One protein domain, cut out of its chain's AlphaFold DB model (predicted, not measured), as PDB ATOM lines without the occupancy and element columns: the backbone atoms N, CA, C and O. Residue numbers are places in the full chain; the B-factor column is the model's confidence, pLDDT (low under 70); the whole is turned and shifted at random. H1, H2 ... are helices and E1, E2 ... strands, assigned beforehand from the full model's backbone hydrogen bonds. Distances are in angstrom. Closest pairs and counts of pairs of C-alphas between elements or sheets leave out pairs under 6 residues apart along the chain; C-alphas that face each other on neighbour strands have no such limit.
ATOM      1  N   CYS A  54     -17.958  -5.197  11.522       88.81
ATOM      2  CA  CYS A  54     -18.887  -4.074  11.492       88.81
ATOM      3  C   CYS A  54     -18.331  -2.922  10.648       88.81
ATOM      4  O   CYS A  54     -19.006  -2.470   9.725       88.81
ATOM      5  N   CYS A  55     -17.091  -2.499  10.905       86.25
ATOM      6  CA  CYS A  55     -16.452  -1.416  10.162       86.25
ATOM      7  C   CYS A  55     -16.374  -1.725   8.663       86.25
ATOM      8  O   CYS A  55     -16.743  -0.885   7.854       86.25
ATOM      9  N   ASN A  56     -15.983  -2.944   8.282       83.62
ATOM     10  CA  ASN A  56     -15.899  -3.349   6.875       83.62
ATOM     11  C   ASN A  56     -17.249  -3.326   6.150       83.62
ATOM     12  O   ASN A  56     -17.277  -3.138   4.937       83.62
ATOM     13  N   ILE A  57     -18.360  -3.568   6.851       89.00
ATOM     14  CA  ILE A  57     -19.691  -3.416   6.257       89.00
ATOM     15  C   ILE A  57     -20.016  -1.925   6.123       89.00
ATOM     16  O   ILE A  57     -20.439  -1.504   5.054       89.00
ATOM     17  N   LEU A  58     -19.777  -1.123   7.165       91.38
ATOM     18  CA  LEU A  58     -20.045   0.319   7.141       91.38
ATOM     19  C   LEU A  58     -19.263   1.040   6.034       91.38
ATOM     20  O   LEU A  58     -19.860   1.805   5.288       91.38
ATOM     21  N   SER A  59     -17.979   0.729   5.848       88.06
ATOM     22  CA  SER A  59     -17.122   1.335   4.814       88.06
ATOM     23  C   SER A  59     -17.544   1.014   3.371       88.06
ATOM     24  O   SER A  59     -16.953   1.546   2.438       88.06
ATOM     25  N   LYS A  60     -18.530   0.132   3.153       89.44
ATOM     26  CA  LYS A  60     -19.139  -0.085   1.826       89.44
ATOM     27  C   LYS A  60     -20.272   0.893   1.520       89.44
ATOM     28  O   LYS A  60     -20.658   1.008   0.364       89.44
ATOM     29  N   HIS A  61     -20.829   1.527   2.550       92.81
ATOM     30  CA  HIS A  61     -22.044   2.340   2.460       92.81
ATOM     31  C   HIS A  61     -21.856   3.775   2.965       92.81
ATOM     32  O   HIS A  61     -22.719   4.611   2.727       92.81
ATOM     33  N   PHE A  62     -20.753   4.054   3.658       88.81
ATOM     34  CA  PHE A  62     -20.393   5.374   4.163       88.81
ATOM     35  C   PHE A  62     -18.968   5.711   3.763       88.81
ATOM     36  O   PHE A  62     -18.106   4.823   3.718       88.81
ATOM     37  N   ASP A  63     -18.708   7.001   3.571       85.62
ATOM     38  CA  ASP A  63     -17.342   7.467   3.413       85.62
ATOM     39  C   ASP A  63     -16.563   7.225   4.707       85.62
ATOM     40  O   ASP A  63     -17.063   7.379   5.824       85.62
ATOM     41  N   GLN A  64     -15.284   6.877   4.575       77.00
ATOM     42  CA  GLN A  64     -14.444   6.576   5.735       77.00
ATOM     43  C   GLN A  64     -14.333   7.767   6.706       77.00
ATOM     44  O   GLN A  64     -14.151   7.569   7.904       77.00
ATOM     45  N   SER A  65     -14.458   8.998   6.200       79.38
ATOM     46  CA  SER A  65     -14.466  10.236   6.990       79.38
ATOM     47  C   SER A  65     -15.748  10.431   7.810       79.38
ATOM     48  O   SER A  65     -15.757  11.236   8.743       79.38
ATOM     49  N   GLU A  66     -16.820   9.703   7.492       86.25
ATOM     50  CA  GLU A  66     -18.072   9.708   8.248       86.25
ATOM     51  C   GLU A  66     -18.063   8.692   9.396       86.25
ATOM     52  O   GLU A  66     -18.836   8.851  10.339       86.25
ATOM     53  N   ILE A  67     -17.200   7.672   9.357       87.12
ATOM     54  CA  ILE A  67     -17.112   6.627  10.387       87.12
ATOM     55  C   ILE A  67     -16.099   7.059  11.450       87.12
ATOM     56  O   ILE A  67     -14.894   6.856  11.315       87.12
ATOM     57  N   LEU A  68     -16.591   7.663  12.528       84.56
ATOM     58  CA  LEU A  68     -15.759   8.242  13.576       84.56
ATOM     59  C   LEU A  68     -15.637   7.311  14.782       84.56
ATOM     60  O   LEU A  68     -16.610   6.702  15.220       84.56
ATOM     61  N   VAL A  69     -14.455   7.277  15.390       85.25
ATOM     62  CA  VAL A  69     -14.272   6.788  16.769       85.25
ATOM     63  C   VAL A  69     -14.384   7.947  17.772       85.25
ATOM     64  O   VAL A  69     -14.300   9.116  17.374       85.25
ATOM     65  N   PRO A  70     -14.524   7.684  19.087       82.50
ATOM     66  CA  PRO A  70     -14.730   8.729  20.087       82.50
ATOM     67  C   PRO A  70     -13.713   9.867  20.071       82.50
ATOM     68  O   PRO A  70     -14.093  11.025  20.223       82.50
ATOM     69  N   SER A  71     -12.431   9.567  19.840       78.00
ATOM     70  CA  SER A  71     -11.373  10.580  19.759       78.00
ATOM     71  C   SER A  71     -11.569  11.542  18.582       78.00
ATOM     72  O   SER A  71     -11.352  12.742  18.733       78.00
ATOM     73  N   GLN A  72     -12.038  11.041  17.437       81.88
ATOM     74  CA  GLN A  72     -12.307  11.837  16.235       81.88
ATOM     75  C   GLN A  72     -13.601  12.651  16.377       81.88
ATOM     76  O   GLN A  72     -13.638  13.828  16.024       81.88
ATOM     77  N   HIS A  73     -14.640  12.058  16.969       84.38
ATOM     78  CA  HIS A  73     -15.894  12.746  17.303       84.38
ATOM     79  C   HIS A  73     -15.739  13.744  18.477       84.38
ATOM     80  O   HIS A  73     -16.548  14.659  18.677       84.38
ATOM     81  N   LYS A  74     -14.656  13.591  19.252       86.44
ATOM     82  CA  LYS A  74     -14.343  14.297  20.502       86.44
ATOM     83  C   LYS A  74     -15.412  14.085  21.583       86.44
ATOM     84  O   LYS A  74     -15.727  15.017  22.328       86.44
ATOM     85  N   CYS A  75     -15.985  12.880  21.652       85.69
ATOM     86  CA  CYS A  75     -16.834  12.487  22.774       85.69
ATOM     87  C   CYS A  75     -16.027  11.820  23.895       85.69
ATOM     88  O   CYS A  75     -15.006  11.178  23.647       85.69
ATOM     89  N   LYS A  76     -16.485  11.975  25.141       88.31
ATOM     90  CA  LYS A  76     -15.849  11.370  26.325       88.31
ATOM     91  C   LYS A  76     -16.209   9.895  26.454       88.31
ATOM     92  O   LYS A  76     -15.391   9.085  26.891       88.31
ATOM     93  N   THR A  77     -17.439   9.544  26.092       88.12
ATOM     94  CA  THR A  77     -17.904   8.161  26.137       88.12
ATOM     95  C   THR A  77     -17.193   7.319  25.083       88.12
ATOM     96  O   THR A  77     -17.104   7.689  23.915       88.12
ATOM     97  N   LYS A  78     -16.705   6.148  25.503       87.31
ATOM     98  CA  LYS A  78     -16.029   5.173  24.638       87.31
ATOM     99  C   LYS A  78     -17.042   4.390  23.810       87.31
ATOM    100  O   LYS A  78     -17.353   3.262  24.181       87.31
ATOM    101  N   PHE A  79     -17.628   5.020  22.798       89.69
ATOM    102  CA  PHE A  79     -18.400   4.333  21.760       89.69
ATOM    103  C   PHE A  79     -17.486   3.607  20.770       89.69
ATOM    104  O   PHE A  79     -16.336   4.007  20.617       89.69
ATOM    105  N   ASP A  80     -17.971   2.554  20.121       89.38
ATOM    106  CA  ASP A  80     -17.162   1.830  19.132       89.38
ATOM    107  C   ASP A  80     -17.107   2.617  17.816       89.38
ATOM    108  O   ASP A  80     -16.029   2.978  17.344       89.38
ATOM    109  N   PHE A  81     -18.276   2.967  17.263       91.75
ATOM    110  CA  PHE A  81     -18.388   3.790  16.058       91.75
ATOM    111  C   PHE A  81     -19.491   4.838  16.176       91.75
ATOM    112  O   PHE A  81     -20.553   4.609  16.760       91.75
ATOM    113  N   ILE A  82     -19.257   5.987  15.555       93.06
ATOM    114  CA  ILE A  82     -20.204   7.087  15.423       93.06
ATOM    115  C   ILE A  82     -20.224   7.480  13.954       93.06
ATOM    116  O   ILE A  82     -19.243   8.014  13.441       93.06
ATOM    117  N   ILE A  83     -21.343   7.237  13.277       94.25
ATOM    118  CA  ILE A  83     -21.560   7.816  11.954       94.25
ATOM    119  C   ILE A  83     -21.860   9.292  12.175       94.25
ATOM    120  O   ILE A  83     -22.830   9.615  12.869       94.25
ATOM    121  N   LYS A  84     -20.982  10.153  11.652       86.50
ATOM    122  CA  LYS A  84     -20.882  11.590  11.933       86.50
ATOM    123  C   LYS A  84     -22.251  12.230  12.155       86.50
ATOM    124  O   LYS A  84     -23.025  12.382  11.218       86.50
ATOM    125  N   GLU A  85     -22.526  12.574  13.416       82.62
ATOM    126  CA  GLU A  85     -23.728  13.292  13.872       82.62
ATOM    127  C   GLU A  85     -25.077  12.620  13.538       82.62
ATOM    128  O   GLU A  85     -26.122  13.267  13.586       82.62
ATOM    129  N   ARG A  86     -25.096  11.315  13.228       93.19
ATOM    130  CA  ARG A  86     -26.311  10.618  12.767       93.19
ATOM    131  C   ARG A  86     -26.697   9.396  13.592       93.19
ATOM    132  O   ARG A  86     -27.884   9.216  13.857       93.19
ATOM    133  N   ILE A  87     -25.745   8.540  13.971       97.31
ATOM    134  CA  ILE A  87     -26.027   7.307  14.731       97.31
ATOM    135  C   ILE A  87     -24.766   6.741  15.395       97.31
ATOM    136  O   ILE A  87     -23.674   6.807  14.839       97.31
ATOM    137  N   ILE A  88     -24.932   6.150  16.576       96.75
ATOM    138  CA  ILE A  88     -23.909   5.387  17.298       96.75
ATOM    139  C   ILE A  88     -24.108   3.897  17.012       96.75
ATOM    140  O   ILE A  88     -25.235   3.399  17.082       96.75
ATOM    141  N   ILE A  89     -23.022   3.174  16.733       96.31
ATOM    142  CA  ILE A  89     -23.041   1.744  16.411       96.31
ATOM    143  C   ILE A  89     -22.109   0.994  17.364       96.31
ATOM    144  O   ILE A  89     -20.923   1.290  17.449       96.31
ATOM    145  N   GLU A  90     -22.667   0.003  18.056       93.88
ATOM    146  CA  GLU A  90     -22.026  -0.768  19.124       93.88
ATOM    147  C   GLU A  90     -22.053  -2.266  18.784       93.88
ATOM    148  O   GLU A  90     -23.005  -2.980  19.132       93.88
ATOM    149  N   PRO A  91     -21.054  -2.774  18.047       89.88
ATOM    150  CA  PRO A  91     -20.886  -4.199  17.827       89.88
ATOM    151  C   PRO A  91     -20.377  -4.893  19.101       89.88
ATOM    152  O   PRO A  91     -19.183  -4.972  19.373       89.88
ATOM    153  N   HIS A  92     -21.288  -5.526  19.842       84.44
ATOM    154  CA  HIS A  92     -20.980  -6.239  21.079       84.44
ATOM    155  C   HIS A  92     -21.304  -7.739  20.970       84.44
ATOM    156  O   HIS A  92     -22.453  -8.139  21.105       84.44
ATOM    157  N   ALA A  93     -20.304  -8.609  20.774       67.69
ATOM    158  CA  ALA A  93     -20.506 -10.053  20.528       67.69
ATOM    159  C   ALA A  93     -20.792 -10.921  21.780       67.69
ATOM    160  O   ALA A  93     -20.781 -12.152  21.709       67.69
ATOM    161  N   SER A  94     -20.981 -10.320  22.955       56.44
ATOM    162  CA  SER A  94     -21.029 -11.031  24.236       56.44
ATOM    163  C   SER A  94     -22.465 -11.256  24.702       56.44
ATOM    164  O   SER A  94     -22.919 -10.611  25.640       56.44
ATOM    165  N   TRP A  95     -23.158 -12.218  24.097       59.66
ATOM    166  CA  TRP A  95     -24.462 -12.659  24.596       59.66
ATOM    167  C   TRP A  95     -24.451 -14.171  24.713       59.66
ATOM    168  O   TRP A  95     -24.182 -14.886  23.744       59.66
ATOM    169  N   LYS A  96     -24.756 -14.692  25.905       49.88
ATOM    170  CA  LYS A  96     -25.282 -16.057  25.953       49.88
ATOM    171  C   LYS A  96     -26.538 -16.025  25.086       49.88
ATOM    172  O   LYS A  96     -27.400 -15.192  25.335       49.88
ATOM    173  N   TRP A  97     -26.624 -16.905  24.092       46.16
ATOM    174  CA  TRP A  97     -27.667 -16.905  23.052       46.16
ATOM    175  C   TRP A  97     -29.113 -16.862  23.590       46.16
ATOM    176  O   TRP A  97     -30.031 -16.578  22.832       46.16
ATOM    177  N   ASN A  98     -29.308 -17.086  24.895       50.38
ATOM    178  CA  ASN A  98     -30.603 -17.205  25.555       50.38
ATOM    179  C   ASN A  98     -30.884 -16.118  26.617       50.38
ATOM    180  O   ASN A  98     -31.815 -16.292  27.399       50.38
ATOM    181  N   ASN A  99     -30.094 -15.037  26.722       60.94
ATOM    182  CA  ASN A  99     -30.310 -13.997  27.742       60.94
ATOM    183  C   ASN A  99     -30.703 -12.638  27.134       60.94
ATOM    184  O   ASN A  99     -29.888 -11.717  27.077       60.94
ATOM    185  N   ASN A 100     -31.963 -12.510  26.706       65.69
ATOM    186  CA  ASN A 100     -32.523 -11.268  26.142       65.69
ATOM    187  C   ASN A 100     -32.361 -10.055  27.081       65.69
ATOM    188  O   ASN A 100     -32.102  -8.944  26.618       65.69
ATOM    189  N   ASN A 101     -32.414 -10.274  28.400       74.62
ATOM    190  CA  ASN A 101     -32.240  -9.210  29.394       74.62
ATOM    191  C   ASN A 101     -30.848  -8.576  29.327       74.62
ATOM    192  O   ASN A 101     -30.695  -7.385  29.574       74.62
ATOM    193  N   GLU A 102     -29.823  -9.351  28.979       78.69
ATOM    194  CA  GLU A 102     -28.457  -8.843  28.874       78.69
ATOM    195  C   GLU A 102     -28.373  -7.828  27.716       78.69
ATOM    196  O   GLU A 102     -27.821  -6.742  27.917       78.69
ATOM    197  N   TYR A 103     -28.978  -8.131  26.552       85.31
ATOM    198  CA  TYR A 103     -28.994  -7.224  25.391       85.31
ATOM    199  C   TYR A 103     -29.633  -5.890  25.754       85.31
ATOM    200  O   TYR A 103     -29.021  -4.836  25.571       85.31
ATOM    201  N   MET A 104     -30.849  -5.939  26.306       87.06
ATOM    202  CA  MET A 104     -31.596  -4.732  26.644       87.06
ATOM    203  C   MET A 104     -30.881  -3.915  27.723       87.06
ATOM    204  O   MET A 104     -30.772  -2.698  27.583       87.06
ATOM    205  N   ASN A 105     -30.299  -4.562  28.738       86.75
ATOM    206  CA  ASN A 105     -29.512  -3.877  29.769       86.75
ATOM    207  C   ASN A 105     -28.332  -3.101  29.175       86.75
ATOM    208  O   ASN A 105     -28.069  -1.961  29.563       86.75
ATOM    209  N   TYR A 106     -27.610  -3.697  28.229       89.62
ATOM    210  CA  TYR A 106     -26.508  -3.006  27.570       89.62
ATOM    211  C   TYR A 106     -27.002  -1.909  26.642       89.62
ATOM    212  O   TYR A 106     -26.489  -0.798  26.720       89.62
ATOM    213  N   TYR A 107     -28.027  -2.173  25.830       91.88
ATOM    214  CA  TYR A 107     -28.656  -1.157  24.994       91.88
ATOM    215  C   TYR A 107     -29.045   0.086  25.810       91.88
ATOM    216  O   TYR A 107     -28.621   1.191  25.468       91.88
ATOM    217  N   TYR A 108     -29.774  -0.085  26.921       91.25
ATOM    218  CA  TYR A 108     -30.168   1.025  27.791       91.25
ATOM    219  C   TYR A 108     -28.957   1.719  28.407       91.25
ATOM    220  O   TYR A 108     -28.861   2.939  28.334       91.25
ATOM    221  N   LYS A 109     -27.963   0.964  28.890       92.56
ATOM    222  CA  LYS A 109     -26.711   1.545  29.393       92.56
ATOM    223  C   LYS A 109     -26.019   2.425  28.347       92.56
ATOM    224  O   LYS A 109     -25.520   3.495  28.684       92.56
ATOM    225  N   ARG A 110     -25.937   1.983  27.089       93.75
ATOM    226  CA  ARG A 110     -25.292   2.750  26.008       93.75
ATOM    227  C   ARG A 110     -26.117   3.968  25.608       93.75
ATOM    228  O   ARG A 110     -25.545   5.040  25.430       93.75
ATOM    229  N   ARG A 111     -27.444   3.830  25.549       94.81
ATOM    230  CA  ARG A 111     -28.376   4.941  25.322       94.81
ATOM    231  C   ARG A 111     -28.249   6.011  26.408       94.81
ATOM    232  O   ARG A 111     -28.085   7.176  26.073       94.81
ATOM    233  N   ASP A 112     -28.253   5.628  27.679       94.31
ATOM    234  CA  ASP A 112     -28.143   6.568  28.801       94.31
ATOM    235  C   ASP A 112     -26.819   7.336  28.780       94.31
ATOM    236  O   ASP A 112     -26.779   8.526  29.085       94.31
ATOM    237  N   LEU A 113     -25.725   6.670  28.397       93.50
ATOM    238  CA  LEU A 113     -24.436   7.335  28.208       93.50
ATOM    239  C   LEU A 113     -24.481   8.341  27.052       93.50
ATOM    240  O   LEU A 113     -23.950   9.439  27.199       93.50
ATOM    241  N   ALA A 114     -25.141   8.002  25.940       93.75
ATOM    242  CA  ALA A 114     -25.297   8.915  24.810       93.75
ATOM    243  C   ALA A 114     -26.095  10.167  25.204       93.75
ATOM    244  O   ALA A 114     -25.652  11.273  24.897       93.75
ATOM    245  N   LEU A 115     -27.197   9.996  25.950       92.81
ATOM    246  CA  LEU A 115     -28.071  11.077  26.434       92.81
ATOM    247  C   LEU A 115     -27.362  12.055  27.381       92.81
ATOM    248  O   LEU A 115     -27.613  13.255  27.324       92.81
ATOM    249  N   LYS A 116     -26.471  11.559  28.248       90.50
ATOM    250  CA  LYS A 116     -25.759  12.386  29.242       90.50
ATOM    251  C   LYS A 116     -24.710  13.314  28.635       90.50
ATOM    252  O   LYS A 116     -24.254  14.240  29.303       90.50
ATOM    253  N   GLU A 117     -24.288  13.062  27.403       90.25
ATOM    254  CA  GLU A 117     -23.210  13.803  26.773       90.25
ATOM    255  C   GLU A 117     -23.729  14.717  25.653       90.25
ATOM    256  O   GLU A 117     -24.322  14.263  24.679       90.25
ATOM    257  N   ARG A 118     -23.444  16.028  25.752       91.25
ATOM    258  CA  ARG A 118     -23.972  17.066  24.841       91.25
ATOM    259  C   ARG A 118     -23.819  16.714  23.355       91.25
ATOM    260  O   ARG A 118     -24.762  16.892  22.596       91.25
ATOM    261  N   ARG A 119     -22.656  16.190  22.950       90.00
ATOM    262  CA  ARG A 119     -22.330  15.868  21.545       90.00
ATOM    263  C   ARG A 119     -23.074  14.653  20.992       90.00
ATOM    264  O   ARG A 119     -23.140  14.496  19.781       90.00
ATOM    265  N   THR A 120     -23.582  13.780  21.856       93.69
ATOM    266  CA  THR A 120     -24.218  12.513  21.462       93.69
ATOM    267  C   THR A 120     -25.665  12.399  21.923       93.69
ATOM    268  O   THR A 120     -26.323  11.420  21.588       93.69
ATOM    269  N   SER A 121     -26.166  13.392  22.662       91.25
ATOM    270  CA  SER A 121     -27.498  13.390  23.280       91.25
ATOM    271  C   SER A 121     -28.646  13.167  22.293       91.25
ATOM    272  O   SER A 121     -29.663  12.579  22.652       91.25
ATOM    273  N   ASN A 122     -28.441  13.532  21.029       91.69
ATOM    274  CA  ASN A 122     -29.436  13.410  19.966       91.69
ATOM    275  C   ASN A 122     -29.225  12.159  19.093       91.69
ATOM    276  O   ASN A 122     -29.987  11.927  18.154       91.69
ATOM    277  N   LEU A 123     -28.171  11.375  19.347       95.00
ATOM    278  CA  LEU A 123     -27.779  10.273  18.475       95.00
ATOM    279  C   LEU A 123     -28.460   8.967  18.904       95.00
ATOM    280  O   LEU A 123     -28.304   8.528  20.047       95.00
ATOM    281  N   PRO A 124     -29.186   8.289  17.997       96.12
ATOM    282  CA  PRO A 124     -29.689   6.956  18.270       96.12
ATOM    283  C   PRO A 124     -28.524   5.978  18.471       96.12
ATOM    284  O   PRO A 124     -27.483   6.093  17.830       96.12
ATOM    285  N   VAL A 125     -28.727   4.980  19.331       96.56
ATOM    286  CA  VAL A 125     -27.776   3.878  19.541       96.56
ATOM    287  C   VAL A 125     -28.306   2.613  18.875       96.56
ATOM    288  O   VAL A 125     -29.450   2.224  19.117       96.56
ATOM    289  N   LEU A 126     -27.475   1.967  18.062       97.00
ATOM    290  CA  LEU A 126     -27.693   0.648  17.476       97.00
ATOM    291  C   LEU A 126     -26.698  -0.339  18.092       97.00
ATOM    292  O   LEU A 126     -25.493  -0.189  17.921       97.00
ATOM    293  N   VAL A 127     -27.200  -1.375  18.765       93.81
ATOM    294  CA  VAL A 127     -26.369  -2.475  19.273       93.81
ATOM    295  C   VAL A 127     -26.514  -3.679  18.354       93.81
ATOM    296  O   VAL A 127     -27.619  -4.199  18.172       93.81
ATOM    297  N   LEU A 128     -25.393  -4.145  17.811       91.12
ATOM    298  CA  LEU A 128     -25.308  -5.371  17.023       91.12
ATOM    299  C   LEU A 128     -24.765  -6.458  17.942       91.12
ATOM    300  O   LEU A 128     -23.711  -6.295  18.544       91.12
ATOM    301  N   SER A 129     -25.501  -7.554  18.087       85.44
ATOM    302  CA  SER A 129     -25.216  -8.568  19.113       85.44
ATOM    303  C   SER A 129     -24.718  -9.896  18.561       85.44
ATOM    304  O   SER A 129     -24.156 -10.717  19.282       85.44
ATOM    305  N   SER A 130     -24.932 -10.147  17.276       82.25
ATOM    306  CA  SER A 130     -24.630 -11.434  16.665       82.25
ATOM    307  C   SER A 130     -24.283 -11.297  15.189       82.25
ATOM    308  O   SER A 130     -24.600 -10.301  14.539       82.25
ATOM    309  N   ILE A 131     -23.694 -12.354  14.629       80.88
ATOM    310  CA  ILE A 131     -23.461 -12.470  13.182       80.88
ATOM    311  C   ILE A 131     -24.788 -12.379  12.410       80.88
ATOM    312  O   ILE A 131     -24.833 -11.823  11.316       80.88
ATOM    313  N   THR A 132     -25.885 -12.887  12.976       83.56
ATOM    314  CA  THR A 132     -27.219 -12.765  12.373       83.56
ATOM    315  C   THR A 132     -27.655 -11.305  12.266       83.56
ATOM    316  O   THR A 132     -28.244 -10.922  11.260       83.56
ATOM    317  N   ASP A 133     -27.331 -10.472  13.256       88.88
ATOM    318  CA  ASP A 133     -27.656  -9.043  13.212       88.88
ATOM    319  C   ASP A 133     -26.798  -8.306  12.167       88.88
ATOM    320  O   ASP A 133     -27.315  -7.430  11.482       88.88
ATOM    321  N   PHE A 134     -25.543  -8.722  11.934       86.56
ATOM    322  CA  PHE A 134     -24.751  -8.235  10.791       86.56
ATOM    323  C   PHE A 134     -25.334  -8.641   9.438       86.56
ATOM    324  O   PHE A 134     -25.390  -7.817   8.529       86.56
ATOM    325  N   LYS A 135     -25.807  -9.886   9.290       85.50
ATOM    326  CA  LYS A 135     -26.501 -10.306   8.062       85.50
ATOM    327  C   LYS A 135     -27.738  -9.445   7.815       85.50
ATOM    328  O   LYS A 135     -27.941  -8.987   6.696       85.50
ATOM    329  N   LYS A 136     -28.519  -9.166   8.866       91.25
ATOM    330  CA  LYS A 136     -29.645  -8.229   8.783       91.25
ATOM    331  C   LYS A 136     -29.175  -6.831   8.399       91.25
ATOM    332  O   LYS A 136     -29.788  -6.234   7.533       91.25
ATOM    333  N   MET A 137     -28.082  -6.330   8.969       94.88
ATOM    334  CA  MET A 137     -27.533  -5.024   8.596       94.88
ATOM    335  C   MET A 137     -27.237  -4.916   7.099       94.88
ATOM    336  O   MET A 137     -27.670  -3.957   6.473       94.88
ATOM    337  N   ILE A 138     -26.602  -5.932   6.509       93.50
ATOM    338  CA  ILE A 138     -26.356  -5.989   5.059       93.50
ATOM    339  C   ILE A 138     -27.677  -5.995   4.276       93.50
ATOM    340  O   ILE A 138     -27.827  -5.244   3.320       93.50
ATOM    341  N   MET A 139     -28.660  -6.801   4.694       95.75
ATOM    342  CA  MET A 139     -29.981  -6.811   4.049       95.75
ATOM    343  C   MET A 139     -30.664  -5.440   4.110       95.75
ATOM    344  O   MET A 139     -31.255  -5.009   3.130       95.75
ATOM    345  N   PHE A 140     -30.578  -4.748   5.249       95.75
ATOM    346  CA  PHE A 140     -31.136  -3.408   5.405       95.75
ATOM    347  C   PHE A 140     -30.440  -2.408   4.483       95.75
ATOM    348  O   PHE A 140     -31.128  -1.655   3.806       95.75
ATOM    349  N   PHE A 141     -29.111  -2.439   4.376       96.00
ATOM    350  CA  PHE A 141     -28.404  -1.575   3.428       96.00
ATOM    351  C   PHE A 141     -28.774  -1.835   1.965       96.00
ATOM    352  O   PHE A 141     -28.799  -0.898   1.181       96.00
ATOM    353  N   ASN A 142     -29.101  -3.075   1.598       93.31
ATOM    354  CA  ASN A 142     -29.528  -3.395   0.234       93.31
ATOM    355  C   ASN A 142     -30.978  -2.975  -0.062       93.31
ATOM    356  O   ASN A 142     -31.327  -2.769  -1.220       93.31
ATOM    357  N   ASN A 143     -31.826  -2.876   0.966       93.06
ATOM    358  CA  ASN A 143     -33.263  -2.634   0.811       93.06
ATOM    359  C   ASN A 143     -33.666  -1.161   0.977       93.06
ATOM    360  O   ASN A 143     -34.811  -0.812   0.701       93.06
ATOM    361  N   TYR A 144     -32.769  -0.309   1.471       91.06
ATOM    362  CA  TYR A 144     -33.031   1.107   1.722       91.06
ATOM    363  C   TYR A 144     -32.077   1.961   0.892       91.06
ATOM    364  O   TYR A 144     -30.874   1.724   0.896       91.06
ATOM    365  N   GLN A 145     -32.609   2.992   0.233       91.25
ATOM    366  CA  GLN A 145     -31.798   3.939  -0.536       91.25
ATOM    367  C   GLN A 145     -30.885   4.783   0.366       91.25
ATOM    368  O   GLN A 145     -29.743   5.050   0.009       91.25
ATOM    369  N   ASP A 146     -31.378   5.187   1.542       93.69
ATOM    370  CA  ASP A 146     -30.582   5.893   2.549       93.69
ATOM    371  C   ASP A 146     -30.020   4.900   3.587       93.69
ATOM    372  O   ASP A 146     -30.796   4.312   4.359       93.69
ATOM    373  N   PRO A 147     -28.686   4.732   3.671       94.12
ATOM    374  CA  PRO A 147     -28.064   3.820   4.624       94.12
ATOM    375  C   PRO A 147     -28.297   4.233   6.089       94.12
ATOM    376  O   PRO A 147     -28.279   3.383   6.981       94.12
ATOM    377  N   ILE A 148     -28.582   5.504   6.382       96.44
ATOM    378  CA  ILE A 148     -28.910   5.951   7.745       96.44
ATOM    379  C   ILE A 148     -30.301   5.483   8.149       96.44
ATOM    380  O   ILE A 148     -30.476   4.941   9.246       96.44
ATOM    381  N   ASN A 149     -31.288   5.643   7.267       94.94
ATOM    382  CA  ASN A 149     -32.619   5.084   7.481       94.94
ATOM    383  C   ASN A 149     -32.556   3.560   7.635       94.94
ATOM    384  O   ASN A 149     -33.154   3.028   8.572       94.94
ATOM    385  N   ALA A 150     -31.742   2.872   6.827       96.56
ATOM    386  CA  ALA A 150     -31.494   1.438   6.967       96.56
ATOM    387  C   ALA A 150     -31.083   1.058   8.404       96.56
ATOM    388  O   ALA A 150     -31.672   0.169   9.027       96.56
ATOM    389  N   LEU A 151     -30.112   1.780   8.972       97.19
ATOM    390  CA  LEU A 151     -29.628   1.544  10.332       97.19
ATOM    391  C   LEU A 151     -30.657   1.908  11.414       97.19
ATOM    392  O   LEU A 151     -30.776   1.191  12.411       97.19
ATOM    393  N   LYS A 152     -31.425   2.989  11.231       95.00
ATOM    394  CA  LYS A 152     -32.500   3.386  12.160       95.00
ATOM    395  C   LYS A 152     -33.617   2.339  12.210       95.00
ATOM    396  O   LYS A 152     -34.061   1.986  13.303       95.00
ATOM    397  N   HIS A 153     -34.023   1.792  11.065       94.81
ATOM    398  CA  HIS A 153     -35.012   0.714  11.016       94.81
ATOM    399  C   HIS A 153     -34.465  -0.598  11.582       94.81
ATOM    400  O   HIS A 153     -35.152  -1.269  12.356       94.81
ATOM    401  N   LEU A 154     -33.208  -0.944  11.280       96.25
ATOM    402  CA  LEU A 154     -32.554  -2.099  11.892       96.25
ATOM    403  C   LEU A 154     -32.542  -1.984  13.421       96.25
ATOM    404  O   LEU A 154     -32.878  -2.949  14.106       96.25
ATOM    405  N   ARG A 155     -32.203  -0.807  13.959       95.00
ATOM    406  CA  ARG A 155     -32.234  -0.529  15.401       95.00
ATOM    407  C   ARG A 155     -33.600  -0.850  16.000       95.00
ATOM    408  O   ARG A 155     -33.648  -1.581  16.985       95.00
ATOM    409  N   LEU A 156     -34.686  -0.335  15.422       92.81
ATOM    410  CA  LEU A 156     -36.046  -0.607  15.911       92.81
ATOM    411  C   LEU A 156     -36.357  -2.109  15.892       92.81
ATOM    412  O   LEU A 156     -36.855  -2.651  16.873       92.81
ATOM    413  N   ASN A 157     -35.969  -2.804  14.822       91.12
ATOM    414  CA  ASN A 157     -36.174  -4.247  14.706       91.12
ATOM    415  C   ASN A 157     -35.389  -5.063  15.732       91.12
ATOM    416  O   ASN A 157     -35.891  -6.079  16.214       91.12
ATOM    417  N   LEU A 158     -34.160  -4.661  16.060       89.50
ATOM    418  CA  LEU A 158     -33.367  -5.347  17.078       89.50
ATOM    419  C   LEU A 158     -33.894  -5.061  18.482       89.50
ATOM    420  O   LEU A 158     -34.029  -6.005  19.256       89.50
ATOM    421  N   ILE A 159     -34.272  -3.815  18.782       88.12
ATOM    422  CA  ILE A 159     -34.944  -3.479  20.045       88.12
ATOM    423  C   ILE A 159     -36.178  -4.359  20.206       88.12
ATOM    424  O   ILE A 159     -36.254  -5.080  21.190       88.12
ATOM    425  N   ASN A 160     -37.059  -4.405  19.203       84.06
ATOM    426  CA  ASN A 160     -38.261  -5.235  19.248       84.06
ATOM    427  C   ASN A 160     -37.925  -6.717  19.445       84.06
ATOM    428  O   ASN A 160     -38.501  -7.360  20.311       84.06
ATOM    429  N   LYS A 161     -36.963  -7.264  18.688       84.38
ATOM    430  CA  LYS A 161     -36.531  -8.669  18.799       84.38
ATOM    431  C   LYS A 161     -36.092  -9.037  20.220       84.38
ATOM    432  O   LYS A 161     -36.392 -10.139  20.669       84.38
ATOM    433  N   TYR A 162     -35.345  -8.158  20.886       81.81
ATOM    434  CA  TYR A 162     -34.748  -8.441  22.193       81.81
ATOM    435  C   TYR A 162     -35.562  -7.902  23.377       81.81
ATOM    436  O   TYR A 162     -35.317  -8.327  24.504       81.81
ATOM    437  N   SER A 163     -36.536  -7.020  23.140       75.50
ATOM    438  CA  SER A 163     -37.470  -6.522  24.155       75.50
ATOM    439  C   SER A 163     -38.641  -7.466  24.402       75.50
ATOM    440  O   SER A 163     -39.295  -7.340  25.434       75.50
ATOM    441  N   VAL A 164     -38.932  -8.397  23.483       62.31
ATOM    442  CA  VAL A 164     -39.900  -9.462  23.765       62.31
ATOM    443  C   VAL A 164     -39.290 -10.340  24.857       62.31
ATOM    444  O   VAL A 164     -38.356 -11.115  24.608       62.31
ATOM    445  N   GLU A 165     -39.800 -10.212  26.086       51.75
ATOM    446  CA  GLU A 165     -39.678 -11.281  27.073       51.75
ATOM    447  C   GLU A 165     -40.076 -12.561  26.348       51.75
ATOM    448  O   GLU A 165     -41.159 -12.618  25.763       51.75
TER     449      GLU A 165
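What this domain is: This is residues 54 to 165 of the 201 residues of an uncharacterized protein of Candidatus Heimdallarchaeota archaeon LC_3 (UniProt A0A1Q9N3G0). A small sheet of three strands is sandwiched between two long helices, H3 over one face and H5 over the other, which meet where the last residues of H5 reach the first residues of H3. H4 folds back on H5 as a helical hairpin, while the short H1 and H2 only graze the sheet. The printed part has 112 residues, with five named helices and three named strands in the order H1, H2, E1, E2, H3, E3, H4, H5; the class is mostly helix. The mixed sheet runs E1, E2, E3, with E1 and E2 antiparallel and E2 and E3 parallel. The whole is compact, with a radius of gyration of the C-alphas of 13.4 A and spans of 36 by 33 by 20 A.

How they stand to each other: H1, residues 54 to 58, only grazes the sheet, and so does H2, residues 70 to 73. E1, residues 81 to 83, forms an antiparallel hairpin with E2, residues 87 to 91; N 83 and O 87 are 2.8 A apart, within hydrogen-bond range. H3, residues 100 to 116, follows, and E3, residues 125 to 128, is parallel to E2, with N 90 and O 126 2.8 A apart, within hydrogen-bond range. E2, H3 and E3 form a strand-helix-strand unit, two parallel neighbour strands with a helix between, and its crossover is right-handed. H3 lies over E3 at a height over the sheet of 8.4 A; their closest C-alphas, those of Arg 111 and Val 125, are 5.9 A apart. H4, residues 131 to 143, touches H5, residues 147 to 163, at a steep tilt of 40 degrees, opposite ways, with the closest C-alphas, those of Phe 140 and Ala 150, 5.1 A apart. H5 is on the opposite face from H3, three layers with helices on both faces of the sheet, and runs across the strands at 70 degrees to E3 on the local plane, 8.0 A in height over the sheet. Residues 159 to 163 of H5 touch residues 100 to 104 of H3, closest at the C-alphas of Asn 100 and Tyr 162, 5.3 A. Every O i to N i+4 pair is within hydrogen-bond range in H1, H3, H4 and H5; H2 is too short for one.

Where its parts are: H1 begins at C-alpha 54, (-18.887, -4.074, 11.492). E2 is 13.0 A long, H3 24.8 A, H4 18.6 A and H5 24.0 A. H5 ends at C-alpha 163, (-37.470, -6.522, 24.155).

The domain as a whole: The two C-alphas farthest apart, those of Ser 65 and Glu 165, are 38.8 A apart. The printed part has no cut, and the link from H1 to H2, 11 residues, is long. The mean pLDDT of the printed part is 86.7; residues 93 to 100 and 164 to 165 are under 70.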